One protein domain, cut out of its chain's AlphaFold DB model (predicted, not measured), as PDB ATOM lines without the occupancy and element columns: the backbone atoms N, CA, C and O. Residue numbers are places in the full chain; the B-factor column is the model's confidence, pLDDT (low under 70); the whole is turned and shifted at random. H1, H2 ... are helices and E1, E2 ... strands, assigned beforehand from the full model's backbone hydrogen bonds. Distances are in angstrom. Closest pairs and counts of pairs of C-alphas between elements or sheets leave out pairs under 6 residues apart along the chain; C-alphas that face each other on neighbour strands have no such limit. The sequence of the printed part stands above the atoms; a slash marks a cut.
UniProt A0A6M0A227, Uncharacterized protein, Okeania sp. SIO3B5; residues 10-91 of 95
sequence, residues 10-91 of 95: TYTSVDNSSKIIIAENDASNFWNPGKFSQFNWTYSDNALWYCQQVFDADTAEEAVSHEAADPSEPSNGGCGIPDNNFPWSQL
ATOM      1  N   THR A  10      56.556 -14.662   3.358       98.31
ATOM      2  CA  THR A  10      57.675 -14.701   4.308       98.31
ATOM      3  C   THR A  10      57.474 -13.615   5.348       98.31
ATOM      4  O   THR A  10      57.529 -12.433   5.022       98.31
ATOM      5  N   TYR A  11      57.234 -13.994   6.605       96.88
ATOM      6  CA  TYR A  11      57.056 -13.008   7.670       96.88
ATOM      7  C   TYR A  11      58.351 -12.218   7.905       96.88
ATOM      8  O   TYR A  11      59.437 -12.788   8.018       96.88
ATOM      9  N   THR A  12      58.225 -10.899   8.012       97.75
ATOM     10  CA  THR A  12      59.311  -9.986   8.381       97.75
ATOM     11  C   THR A  12      59.211  -9.557   9.839       97.75
ATOM     12  O   THR A  12      60.232  -9.305  10.479       97.75
ATOM     13  N   SER A  13      58.000  -9.526  10.402       98.12
ATOM     14  CA  SER A  13      57.772  -9.237  11.816       98.12
ATOM     15  C   SER A  13      56.506  -9.913  12.344       98.12
ATOM     16  O   SER A  13      55.579 -10.231  11.595       98.12
ATOM     17  N   VAL A  14      56.486 -10.146  13.657       98.25
ATOM     18  CA  VAL A  14      55.337 -10.695  14.387       98.25
ATOM     19  C   VAL A  14      55.183  -9.927  15.696       98.25
ATOM     20  O   VAL A  14      56.099  -9.914  16.518       98.25
ATOM     21  N   ASP A  15      54.015  -9.328  15.911       97.56
ATOM     22  CA  ASP A  15      53.605  -8.740  17.185       97.56
ATOM     23  C   ASP A  15      52.458  -9.564  17.777       97.56
ATOM     24  O   ASP A  15      51.301  -9.462  17.371       97.56
ATOM     25  N   ASN A  16      52.781 -10.386  18.776       97.25
ATOM     26  CA  ASN A  16      51.796 -11.222  19.464       97.25
ATOM     27  C   ASN A  16      50.827 -10.426  20.345       97.25
ATOM     28  O   ASN A  16      49.731 -10.910  20.622       97.25
ATOM     29  N   SER A  17      51.229  -9.243  20.817       96.50
ATOM     30  CA  SER A  17      50.387  -8.418  21.687       96.50
ATOM     31  C   SER A  17      49.255  -7.773  20.894       96.50
ATOM     32  O   SER A  17      48.100  -7.831  21.316       96.50
ATOM     33  N   SER A  18      49.582  -7.275  19.701       95.75
ATOM     34  CA  SER A  18      48.632  -6.677  18.760       95.75
ATOM     35  C   SER A  18      48.012  -7.700  17.799       95.75
ATOM     36  O   SER A  18      47.082  -7.371  17.070       95.75
ATOM     37  N   LYS A  19      48.507  -8.947  17.799       97.94
ATOM     38  CA  LYS A  19      48.112 -10.034  16.888       97.94
ATOM     39  C   LYS A  19      48.261  -9.657  15.408       97.94
ATOM     40  O   LYS A  19      47.329  -9.803  14.613       97.94
ATOM     41  N   ILE A  20      49.446  -9.161  15.056       98.25
ATOM     42  CA  ILE A  20      49.806  -8.705  13.707       98.25
ATOM     43  C   ILE A  20      51.036  -9.464  13.202       98.25
ATOM     44  O   ILE A  20      52.013  -9.631  13.931       98.25
ATOM     45  N   ILE A  21      50.991  -9.930  11.957       98.62
ATOM     46  CA  ILE A  21      52.150 -10.410  11.196       98.62
ATOM     47  C   ILE A  21      52.306  -9.488   9.992       98.62
ATOM     48  O   ILE A  21      51.337  -9.252   9.275       98.62
ATOM     49  N   ILE A  22      53.525  -9.025   9.737       98.62
ATOM     50  CA  ILE A  22      53.880  -8.412   8.456       98.62
ATOM     51  C   ILE A  22      54.672  -9.434   7.658       98.62
ATOM     52  O   ILE A  22      55.557 -10.095   8.204       98.62
ATOM     53  N   ALA A  23      54.347  -9.586   6.379       98.62
ATOM     54  CA  ALA A  23      55.009 -10.537   5.499       98.62
ATOM     55  C   ALA A  23      55.250  -9.958   4.107       98.62
ATOM     56  O   ALA A  23      54.437  -9.191   3.605       98.62
ATOM     57  N   GLU A  24      56.351 -10.357   3.482       98.69
ATOM     58  CA  GLU A  24      56.602 -10.124   2.063       98.69
ATOM     59  C   GLU A  24      55.921 -11.224   1.240       98.69
ATOM     60  O   GLU A  24      56.036 -12.419   1.538       98.69
ATOM     61  N   ASN A  25      55.206 -10.807   0.203       98.38
ATOM     62  CA  ASN A  25      54.578 -11.678  -0.774       98.38
ATOM     63  C   ASN A  25      55.664 -12.211  -1.706       98.38
ATOM     64  O   ASN A  25      56.335 -11.429  -2.384       98.38
ATOM     65  N   ASP A  26      55.816 -13.533  -1.777       98.00
ATOM     66  CA  ASP A  26      56.850 -14.143  -2.608       98.00
ATOM     67  C   ASP A  26      56.751 -13.680  -4.073       98.00
ATOM     68  O   ASP A  26      55.660 -13.491  -4.618       98.00
ATOM     69  N   ALA A  27      57.899 -13.504  -4.728       97.12
ATOM     70  CA  ALA A  27      57.968 -13.034  -6.111       97.12
ATOM     71  C   ALA A  27      57.274 -13.980  -7.116       97.12
ATOM     72  O   ALA A  27      56.970 -13.567  -8.235       97.12
ATOM     73  N   SER A  28      57.039 -15.239  -6.733       95.44
ATOM     74  CA  SER A  28      56.297 -16.229  -7.515       95.44
ATOM     75  C   SER A  28      54.783 -16.206  -7.287       95.44
ATOM     76  O   SER A  28      54.058 -16.864  -8.040       95.44
ATOM     77  N   ASN A  29      54.282 -15.446  -6.304       95.44
ATOM     78  CA  ASN A  29      52.847 -15.320  -6.074       95.44
ATOM     79  C   ASN A  29      52.162 -14.717  -7.300       95.44
ATOM     80  O   ASN A  29      52.618 -13.736  -7.887       95.44
ATOM     81  N   PHE A  30      51.011 -15.284  -7.655       93.69
ATOM     82  CA  PHE A  30      50.213 -14.778  -8.767       93.69
ATOM     83  C   PHE A  30      49.676 -13.364  -8.494       93.69
ATOM     84  O   PHE A  30      49.570 -12.549  -9.410       93.69
ATOM     85  N   TRP A  31      49.372 -13.068  -7.228       91.50
ATOM     86  CA  TRP A  31      48.860 -11.778  -6.782       91.50
ATOM     87  C   TRP A  31      49.910 -11.019  -5.971       91.50
ATOM     88  O   TRP A  31      50.505 -11.570  -5.046       91.50
ATOM     89  N   ASN A  32      50.091  -9.741  -6.314       95.94
ATOM     90  CA  ASN A  32      50.927  -8.770  -5.599       95.94
ATOM     91  C   ASN A  32      52.342  -9.277  -5.245       95.94
ATOM     92  O   ASN A  32      52.746  -9.164  -4.085       95.94
ATOM     93  N   PRO A  33      53.103  -9.842  -6.205       97.38
ATOM     94  CA  PRO A  33      54.456 -10.328  -5.943       97.38
ATOM     95  C   PRO A  33      55.382  -9.183  -5.515       97.38
ATOM     96  O   PRO A  33      55.356  -8.102  -6.108       97.38
ATOM     97  N   GLY A  34      56.206  -9.418  -4.491       97.94
ATOM     98  CA  GLY A  34      57.141  -8.427  -3.941       97.94
ATOM     99  C   GLY A  34      56.483  -7.273  -3.173       97.94
ATOM    100  O   GLY A  34      57.163  -6.307  -2.833       97.94
ATOM    101  N   LYS A  35      55.168  -7.340  -2.929       98.50
ATOM    102  CA  LYS A  35      54.451  -6.433  -2.021       98.50
ATOM    103  C   LYS A  35      54.474  -6.965  -0.594       98.50
ATOM    104  O   LYS A  35      54.876  -8.100  -0.352       98.50
ATOM    105  N   PHE A  36      53.991  -6.161   0.340       98.62
ATOM    106  CA  PHE A  36      53.849  -6.530   1.736       98.62
ATOM    107  C   PHE A  36      52.384  -6.709   2.114       98.62
ATOM    108  O   PHE A  36      51.505  -5.940   1.721       98.62
ATOM    109  N   SER A  37      52.141  -7.740   2.910       98.38
ATOM    110  CA  SER A  37      50.849  -8.039   3.501       98.38
ATOM    111  C   SER A  37      50.883  -7.830   5.006       98.38
ATOM    112  O   SER A  37      51.865  -8.169   5.673       98.38
ATOM    113  N   GLN A  38      49.767  -7.345   5.544       98.44
ATOM    114  CA  GLN A  38      49.470  -7.411   6.968       98.44
ATOM    115  C   GLN A  38      48.476  -8.542   7.198       98.44
ATOM    116  O   GLN A  38      47.371  -8.517   6.659       98.44
ATOM    117  N   PHE A  39      48.842  -9.494   8.048       98.50
ATOM    118  CA  PHE A  39      47.930 -10.507   8.551       98.50
ATOM    119  C   PHE A  39      47.562 -10.225  10.001       98.50
ATOM    120  O   PHE A  39      48.402  -9.838  10.813       98.50
ATOM    121  N   ASN A  40      46.307 -10.482  10.342       98.50
ATOM    122  CA  ASN A  40      45.800 -10.421  11.705       98.50
ATOM    123  C   ASN A  40      45.233 -11.779  12.106       98.50
ATOM    124  O   ASN A  40      44.751 -12.528  11.255       98.50
ATOM    125  N   TRP A  41      45.259 -12.103  13.399       98.31
ATOM    126  CA  TRP A  41      44.586 -13.299  13.910       98.31
ATOM    127  C   TRP A  41      43.803 -13.022  15.187       98.31
ATOM    128  O   TRP A  41      44.132 -12.139  15.978       98.31
ATOM    129  N   THR A  42      42.759 -13.810  15.418       97.94
ATOM    130  CA  THR A  42      41.974 -13.759  16.651       97.94
ATOM    131  C   THR A  42      41.447 -15.139  17.031       97.94
ATOM    132  O   THR A  42      41.495 -16.082  16.245       97.94
ATOM    133  N   TYR A  43      40.947 -15.254  18.258       96.88
ATOM    134  CA  TYR A  43      40.221 -16.429  18.718       96.88
ATOM    135  C   TYR A  43      38.767 -16.037  18.966       96.88
ATOM    136  O   TYR A  43      38.516 -15.115  19.739       96.88
ATOM    137  N   SER A  44      37.837 -16.754  18.340       96.81
ATOM    138  CA  SER A  44      36.394 -16.664  18.597       96.81
ATOM    139  C   SER A  44      35.818 -18.070  18.600       96.81
ATOM    140  O   SER A  44      36.223 -18.894  17.779       96.81
ATOM    141  N   ASP A  45      34.917 -18.349  19.544       94.50
ATOM    142  CA  ASP A  45      34.218 -19.636  19.665       94.50
ATOM    143  C   ASP A  45      35.165 -20.849  19.658       94.50
ATOM    144  O   ASP A  45      34.946 -21.847  18.974       94.50
ATOM    145  N   ASN A  46      36.266 -20.742  20.414       93.25
ATOM    146  CA  ASN A  46      37.323 -21.756  20.519       93.25
ATOM    147  C   ASN A  46      38.025 -22.109  19.191       93.25
ATOM    148  O   ASN A  46      38.768 -23.090  19.137       93.25
ATOM    149  N   ALA A  47      37.855 -21.300  18.145       96.00
ATOM    150  CA  ALA A  47      38.537 -21.440  16.868       96.00
ATOM    151  C   ALA A  47      39.540 -20.302  16.641       96.00
ATOM    152  O   ALA A  47      39.347 -19.178  17.109       96.00
ATOM    153  N   LEU A  48      40.620 -20.607  15.918       97.31
ATOM    154  CA  LEU A  48      41.569 -19.613  15.422       97.31
ATOM    155  C   LEU A  48      41.065 -19.082  14.079       97.31
ATOM    156  O   LEU A  48      40.722 -19.861  13.193       97.31
ATOM    157  N   TRP A  49      41.056 -17.765  13.935       98.06
ATOM    158  CA  TRP A  49      40.675 -17.055  12.721       98.06
ATOM    159  C   TRP A  49      41.832 -16.177  12.274       98.06
ATOM    160  O   TRP A  49      42.546 -15.629  13.116       98.06
ATOM    161  N   TYR A  50      42.002 -16.025  10.968       97.81
ATOM    162  CA  TYR A  50      43.007 -15.142  10.397       97.81
ATOM    163  C   TYR A  50      42.434 -14.312   9.251       97.81
ATOM    164  O   TYR A  50      41.478 -14.704   8.580       97.81
ATOM    165  N   CYS A  51      43.036 -13.149   9.055       98.06
ATOM    166  CA  CYS A  51      42.686 -12.190   8.025       98.06
ATOM    167  C   CYS A  51      43.954 -11.710   7.326       98.06
ATOM    168  O   CYS A  51      44.929 -11.387   8.004       98.06
ATOM    169  N   GLN A  52      43.936 -11.628   5.995       97.38
ATOM    170  CA  GLN A  52      44.885 -10.808   5.242       97.38
ATOM    171  C   GLN A  52      44.278  -9.412   5.114       97.38
ATOM    172  O   GLN A  52      43.437  -9.169   4.254       97.38
ATOM    173  N   GLN A  53      44.652  -8.522   6.028       97.50
ATOM    174  CA  GLN A  53      44.068  -7.191   6.124       97.50
ATOM    175  C   GLN A  53      44.536  -6.303   4.977       97.50
ATOM    176  O   GLN A  53      43.716  -5.683   4.313       97.50
ATOM    177  N   VAL A  54      45.845  -6.298   4.723       97.31
ATOM    178  CA  VAL A  54      46.507  -5.580   3.624       97.31
ATOM    179  C   VAL A  54      47.186  -6.613   2.738       97.31
ATOM    180  O   VAL A  54      47.753  -7.570   3.270       97.31
ATOM    181  N   PHE A  55      47.149  -6.434   1.417       95.81
ATOM    182  CA  PHE A  55      47.669  -7.422   0.466       95.81
ATOM    183  C   PHE A  55      48.664  -6.868  -0.570       95.81
ATOM    184  O   PHE A  55      49.292  -7.662  -1.275       95.81
ATOM    185  N   ASP A  56      48.801  -5.545  -0.698       97.19
ATOM    186  CA  ASP A  56      49.537  -4.875  -1.779       97.19
ATOM    187  C   ASP A  56      50.390  -3.668  -1.344       97.19
ATOM    188  O   ASP A  56      50.803  -2.892  -2.207       97.19
ATOM    189  N   ALA A  57      50.723  -3.533  -0.057       98.00
ATOM    190  CA  ALA A  57      51.576  -2.436   0.409       98.00
ATOM    191  C   ALA A  57      52.956  -2.464  -0.275       98.00
ATOM    192  O   ALA A  57      53.544  -3.529  -0.488       98.00
ATOM    193  N   ASP A  58      53.512  -1.297  -0.594       98.19
ATOM    194  CA  ASP A  58      54.824  -1.171  -1.233       98.19
ATOM    195  C   ASP A  58      55.972  -1.502  -0.271       98.19
ATOM    196  O   ASP A  58      57.057  -1.897  -0.704       98.19
ATOM    197  N   THR A  59      55.748  -1.338   1.036       98.25
ATOM    198  CA  THR A  59      56.765  -1.522   2.080       98.25
ATOM    199  C   THR A  59      56.194  -2.192   3.328       98.25
ATOM    200  O   THR A  59      54.989  -2.143   3.587       98.25
ATOM    201  N   ALA A  60      57.067  -2.787   4.145       97.75
ATOM    202  CA  ALA A  60      56.678  -3.334   5.443       97.75
ATOM    203  C   ALA A  60      56.159  -2.238   6.392       97.75
ATOM    204  O   ALA A  60      55.228  -2.476   7.160       97.75
ATOM    205  N   GLU A  61      56.744  -1.038   6.322       97.75
ATOM    206  CA  GLU A  61      56.341   0.137   7.098       97.75
ATOM    207  C   GLU A  61      54.935   0.618   6.728       97.75
ATOM    208  O   GLU A  61      54.149   0.972   7.605       97.75
ATOM    209  N   GLU A  62      54.600   0.614   5.439       97.81
ATOM    210  CA  GLU A  62      53.242   0.902   4.985       97.81
ATOM    211  C   GLU A  62      52.271  -0.171   5.478       97.81
ATOM    212  O   GLU A  62      51.261   0.175   6.090       97.81
ATOM    213  N   ALA A  63      52.608  -1.456   5.309       97.38
ATOM    214  CA  ALA A  63      51.752  -2.561   5.733       97.38
ATOM    215  C   ALA A  63      51.373  -2.467   7.221       97.38
ATOM    216  O   ALA A  63      50.202  -2.623   7.546       97.38
ATOM    217  N   VAL A  64      52.331  -2.154   8.105       96.38
ATOM    218  CA  VAL A  64      52.085  -2.011   9.557       96.38
ATOM    219  C   VAL A  64      51.355  -0.720   9.940       96.38
ATOM    220  O   VAL A  64      50.835  -0.613  11.047       96.38
ATOM    221  N   SER A  65      51.336   0.288   9.064       96.00
ATOM    222  CA  SER A  65      50.667   1.566   9.341       96.00
ATOM    223  C   SER A  65      49.142   1.489   9.226       96.00
ATOM    224  O   SER A  65      48.445   2.389   9.701       96.00
ATOM    225  N   HIS A  66      48.624   0.420   8.618       95.00
ATOM    226  CA  HIS A  66      47.194   0.182   8.502       95.00
ATOM    227  C   HIS A  66      46.586  -0.298   9.819       95.00
ATOM    228  O   HIS A  66      47.195  -1.031  10.598       95.00
ATOM    229  N   GLU A  67      45.329   0.079  10.047       94.69
ATOM    230  CA  GLU A  67      44.568  -0.461  11.167       94.69
ATOM    231  C   GLU A  67      44.425  -1.982  11.034       94.69
ATOM    232  O   GLU A  67      44.191  -2.524   9.946       94.69
ATOM    233  N   ALA A  68      44.575  -2.677  12.162       96.12
ATOM    234  CA  ALA A  68      44.308  -4.104  12.241       96.12
ATOM    235  C   ALA A  68      42.846  -4.405  11.885       96.12
ATOM    236  O   ALA A  68      41.950  -3.606  12.158       96.12
ATOM    237  N   ALA A  69      42.622  -5.582  11.304       97.31
ATOM    238  CA  ALA A  69      41.288  -6.105  11.043       97.31
ATOM    239  C   ALA A  69      40.430  -6.123  12.324       97.31
ATOM    240  O   ALA A  69      40.942  -6.432  13.404       97.31
ATOM    241  N   ASP A  70      39.128  -5.847  12.200       96.12
ATOM    242  CA  ASP A  70      38.184  -5.861  13.325       96.12
ATOM    243  C   ASP A  70      37.855  -7.308  13.737       96.12
ATOM    244  O   ASP A  70      37.262  -8.053  12.947       96.12
ATOM    245  N   PRO A  71      38.241  -7.746  14.950       96.69
ATOM    246  CA  PRO A  71      38.088  -9.128  15.374       96.69
ATOM    247  C   PRO A  71      36.753  -9.412  16.082       96.69
ATOM    248  O   PRO A  71      36.633 -10.490  16.665       96.69
ATOM    249  N   SER A  72      35.796  -8.472  16.134       96.12
ATOM    250  CA  SER A  72      34.608  -8.599  16.994       96.12
ATOM    251  C   SER A  72      33.646  -9.713  16.572       96.12
ATOM    252  O   SER A  72      33.113 -10.412  17.432       96.12
ATOM    253  N   GLU A  73      33.423  -9.885  15.266       95.50
ATOM    254  CA  GLU A  73      32.557 -10.921  14.685       95.50
ATOM    255  C   GLU A  73      33.213 -11.530  13.428       95.50
ATOM    256  O   GLU A  73      32.763 -11.287  12.303       95.50
ATOM    257  N   PRO A  74      34.286 -12.334  13.585       96.81
ATOM    258  CA  PRO A  74      35.117 -12.777  12.465       96.81
ATOM    259  C   PRO A  74      34.367 -13.654  11.453       96.81
ATOM    260  O   PRO A  74      34.764 -13.731  10.295       96.81
ATOM    261  N   SER A  75      33.254 -14.281  11.847       96.44
ATOM    262  CA  SER A  75      32.387 -15.030  10.930       96.44
ATOM    263  C   SER A  75      31.574 -14.144   9.980       96.44
ATOM    264  O   SER A  75      31.066 -14.654   8.982       96.44
ATOM    265  N   ASN A  76      31.417 -12.852  10.289       95.75
ATOM    266  CA  ASN A  76      30.503 -11.945   9.591       95.75
ATOM    267  C   ASN A  76      31.231 -10.856   8.796       95.75
ATOM    268  O   ASN A  76      30.718 -10.429   7.764       95.75
ATOM    269  N   GLY A  77      32.399 -10.400   9.254       95.56
ATOM    270  CA  GLY A  77      33.109  -9.290   8.622       95.56
ATOM    271  C   GLY A  77      34.374  -8.881   9.369       95.56
ATOM    272  O   GLY A  77      34.876  -9.619  10.215       95.56
ATOM    273  N   GLY A  78      34.866  -7.682   9.065       95.75
ATOM    274  CA  GLY A  78      36.003  -7.053   9.734       95.75
ATOM    275  C   GLY A  78      37.355  -7.296   9.067       95.75
ATOM    276  O   GLY A  78      38.346  -6.740   9.534       95.75
ATOM    277  N   CYS A  79      37.410  -8.095   7.998       97.06
ATOM    278  CA  CYS A  79      38.643  -8.415   7.284       97.06
ATOM    279  C   CYS A  79      38.749  -7.715   5.922       97.06
ATOM    280  O   CYS A  79      37.783  -7.668   5.156       97.06
ATOM    281  N   GLY A  80      39.963  -7.261   5.608       93.62
ATOM    282  CA  GLY A  80      40.395  -6.767   4.307       93.62
ATOM    283  C   GLY A  80      40.044  -5.300   4.085       93.62
ATOM    284  O   GLY A  80      38.872  -4.953   3.998       93.62
ATOM    285  N   ILE A  81      41.043  -4.439   3.908       88.06
ATOM    286  CA  ILE A  81      40.813  -3.045   3.496       88.06
ATOM    287  C   ILE A  81      40.672  -2.917   1.971       88.06
ATOM    288  O   ILE A  81      41.237  -3.725   1.232       88.06
ATOM    289  N   PRO A  82      39.956  -1.887   1.470       81.69
ATOM    290  CA  PRO A  82      39.256  -0.828   2.214       81.69
ATOM    291  C   PRO A  82      37.844  -1.198   2.688       81.69
ATOM    292  O   PRO A  82      37.255  -0.446   3.462       81.69
ATOM    293  N   ASP A  83      37.287  -2.319   2.229       82.31
ATOM    294  CA  ASP A  83      35.864  -2.611   2.418       82.31
ATOM    295  C   ASP A  83      35.519  -3.124   3.827       82.31
ATOM    296  O   ASP A  83      34.387  -2.935   4.268       82.31
ATOM    297  N   ASN A  84      36.456  -3.788   4.519       82.56
ATOM    298  CA  ASN A  84      36.327  -4.435   5.838       82.56
ATOM    299  C   ASN A  84      35.066  -5.311   6.013       82.56
ATOM    300  O   ASN A  84      34.667  -5.638   7.130       82.56
ATOM    301  N   ASN A  85      34.425  -5.710   4.916       87.69
ATOM    302  CA  ASN A  85      33.157  -6.439   4.913       87.69
ATOM    303  C   ASN A  85      33.340  -7.937   4.653       87.69
ATOM    304  O   ASN A  85      32.354  -8.673   4.611       87.69
ATOM    305  N   PHE A  86      34.575  -8.404   4.462       94.38
ATOM    306  CA  PHE A  86      34.824  -9.821   4.266       94.38
ATOM    307  C   PHE A  86      34.909 -10.533   5.616       94.38
ATOM    308  O   PHE A  86      35.560 -10.033   6.540       94.38
ATOM    309  N   PRO A  87      34.264 -11.702   5.753       96.75
ATOM    310  CA  PRO A  87      34.521 -12.591   6.870       96.75
ATOM    311  C   PRO A  87      35.995 -12.991   6.926       96.75
ATOM    312  O   PRO A  87      36.671 -13.127   5.903       96.75
ATOM    313  N   TRP A  88      36.477 -13.237   8.134       98.06
ATOM    314  CA  TRP A  88      37.787 -13.824   8.365       98.06
ATOM    315  C   TRP A  88      37.788 -15.295   7.942       98.06
ATOM    316  O   TRP A  88      36.752 -15.961   7.877       98.06
ATOM    317  N   SER A  89      38.979 -15.843   7.718       96.88
ATOM    318  CA  SER A  89      39.151 -17.267   7.442       96.88
ATOM    319  C   SER A  89      39.347 -18.043   8.740       96.88
ATOM    320  O   SER A  89      40.295 -17.794   9.487       96.88
ATOM    321  N   GLN A  90      38.480 -19.018   9.008       97.06
ATOM    322  CA  GLN A  90      38.693 -19.956  10.108       97.06
ATOM    323  C   GLN A  90      39.847 -20.906   9.762       97.06
ATOM    324  O   GLN A  90      39.836 -21.555   8.714       97.06
ATOM    325  N   LEU A  91      40.832 -21.037  10.649       95.38
ATOM    326  CA  LEU A  91      41.890 -22.028  10.497       95.38
ATOM    327  C   LEU A  91      41.373 -23.395  10.958       95.38
ATOM    328  O   LEU A  91      41.153 -23.611  12.151       95.38
TER     329      LEU A  91
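This is residues 10 to 91 of the 95 residues of an uncharacterized protein of Okeania sp. SIO3B5 (UniProt A0A6M0A227). Look first for a strongly twisted wall of four antiparallel strands, with the long E3-E4 hairpin making much of its length and the short helix H1 over one face. After H1 the unnamed stretch of residues 66 to 91 loops back over the E3-E4 hairpin, and its residues 89 to 90 pair antiparallel with residues 49 to 50 of E4. The 82 printed residues run E1, E2, E3, E4, H1; the sheet's order is E1 - E2 - E3 - E4, a meander, each strand the antiparallel neighbour of the one before. The class is mostly strand, with 38 residues, under half, in named elements. The whole is compact, with a radius of gyration of the C-alphas of 12.2 A and spans of 35 by 24 by 21 A.

Find C-alpha 10 at (57.675, -14.701, 4.308), where E1, residues 10 to 15, begins and runs 14.8 A. E2, residues 20 to 25, covers 15.5 A; E3, residues 36 to 44, 26.3 A; E4, residues 47 to 57, 28.3 A. H1, residues 60 to 65, runs 8.7 A to C-alpha 65 at (50.667, 1.566, 9.341).

Inner strands E2 and E3 form a hairpin at 142 degrees, with N 21 and O 39 2.8 A apart, within hydrogen-bond range. In hairpin E3-E4, look for N 40 and O 51 at 2.9 A; in hairpin E1-E2, for N 12 and O 22 at 2.8 A. Edge strands E1 and E4 are apart. H1 is on the sheet at a height of 7.5 A, over E3 and only just not over E2, on which 2 of its C-alphas fall; it runs slantwise to the strands, at 33 degrees to E3 on the local plane. Its closest C-alphas to E3 are those of Gln 38 and Ala 63, 5.5 A. In H1 every O i to N i+4 pair is within hydrogen-bond range.

The farthest C-alphas, of Ala 27 and Asp 45, are 35.7 A apart. The printed part has no cut, and no link between named elements is long. Mean pLDDT of the printed part is 96.2, and no printed residue is under 70.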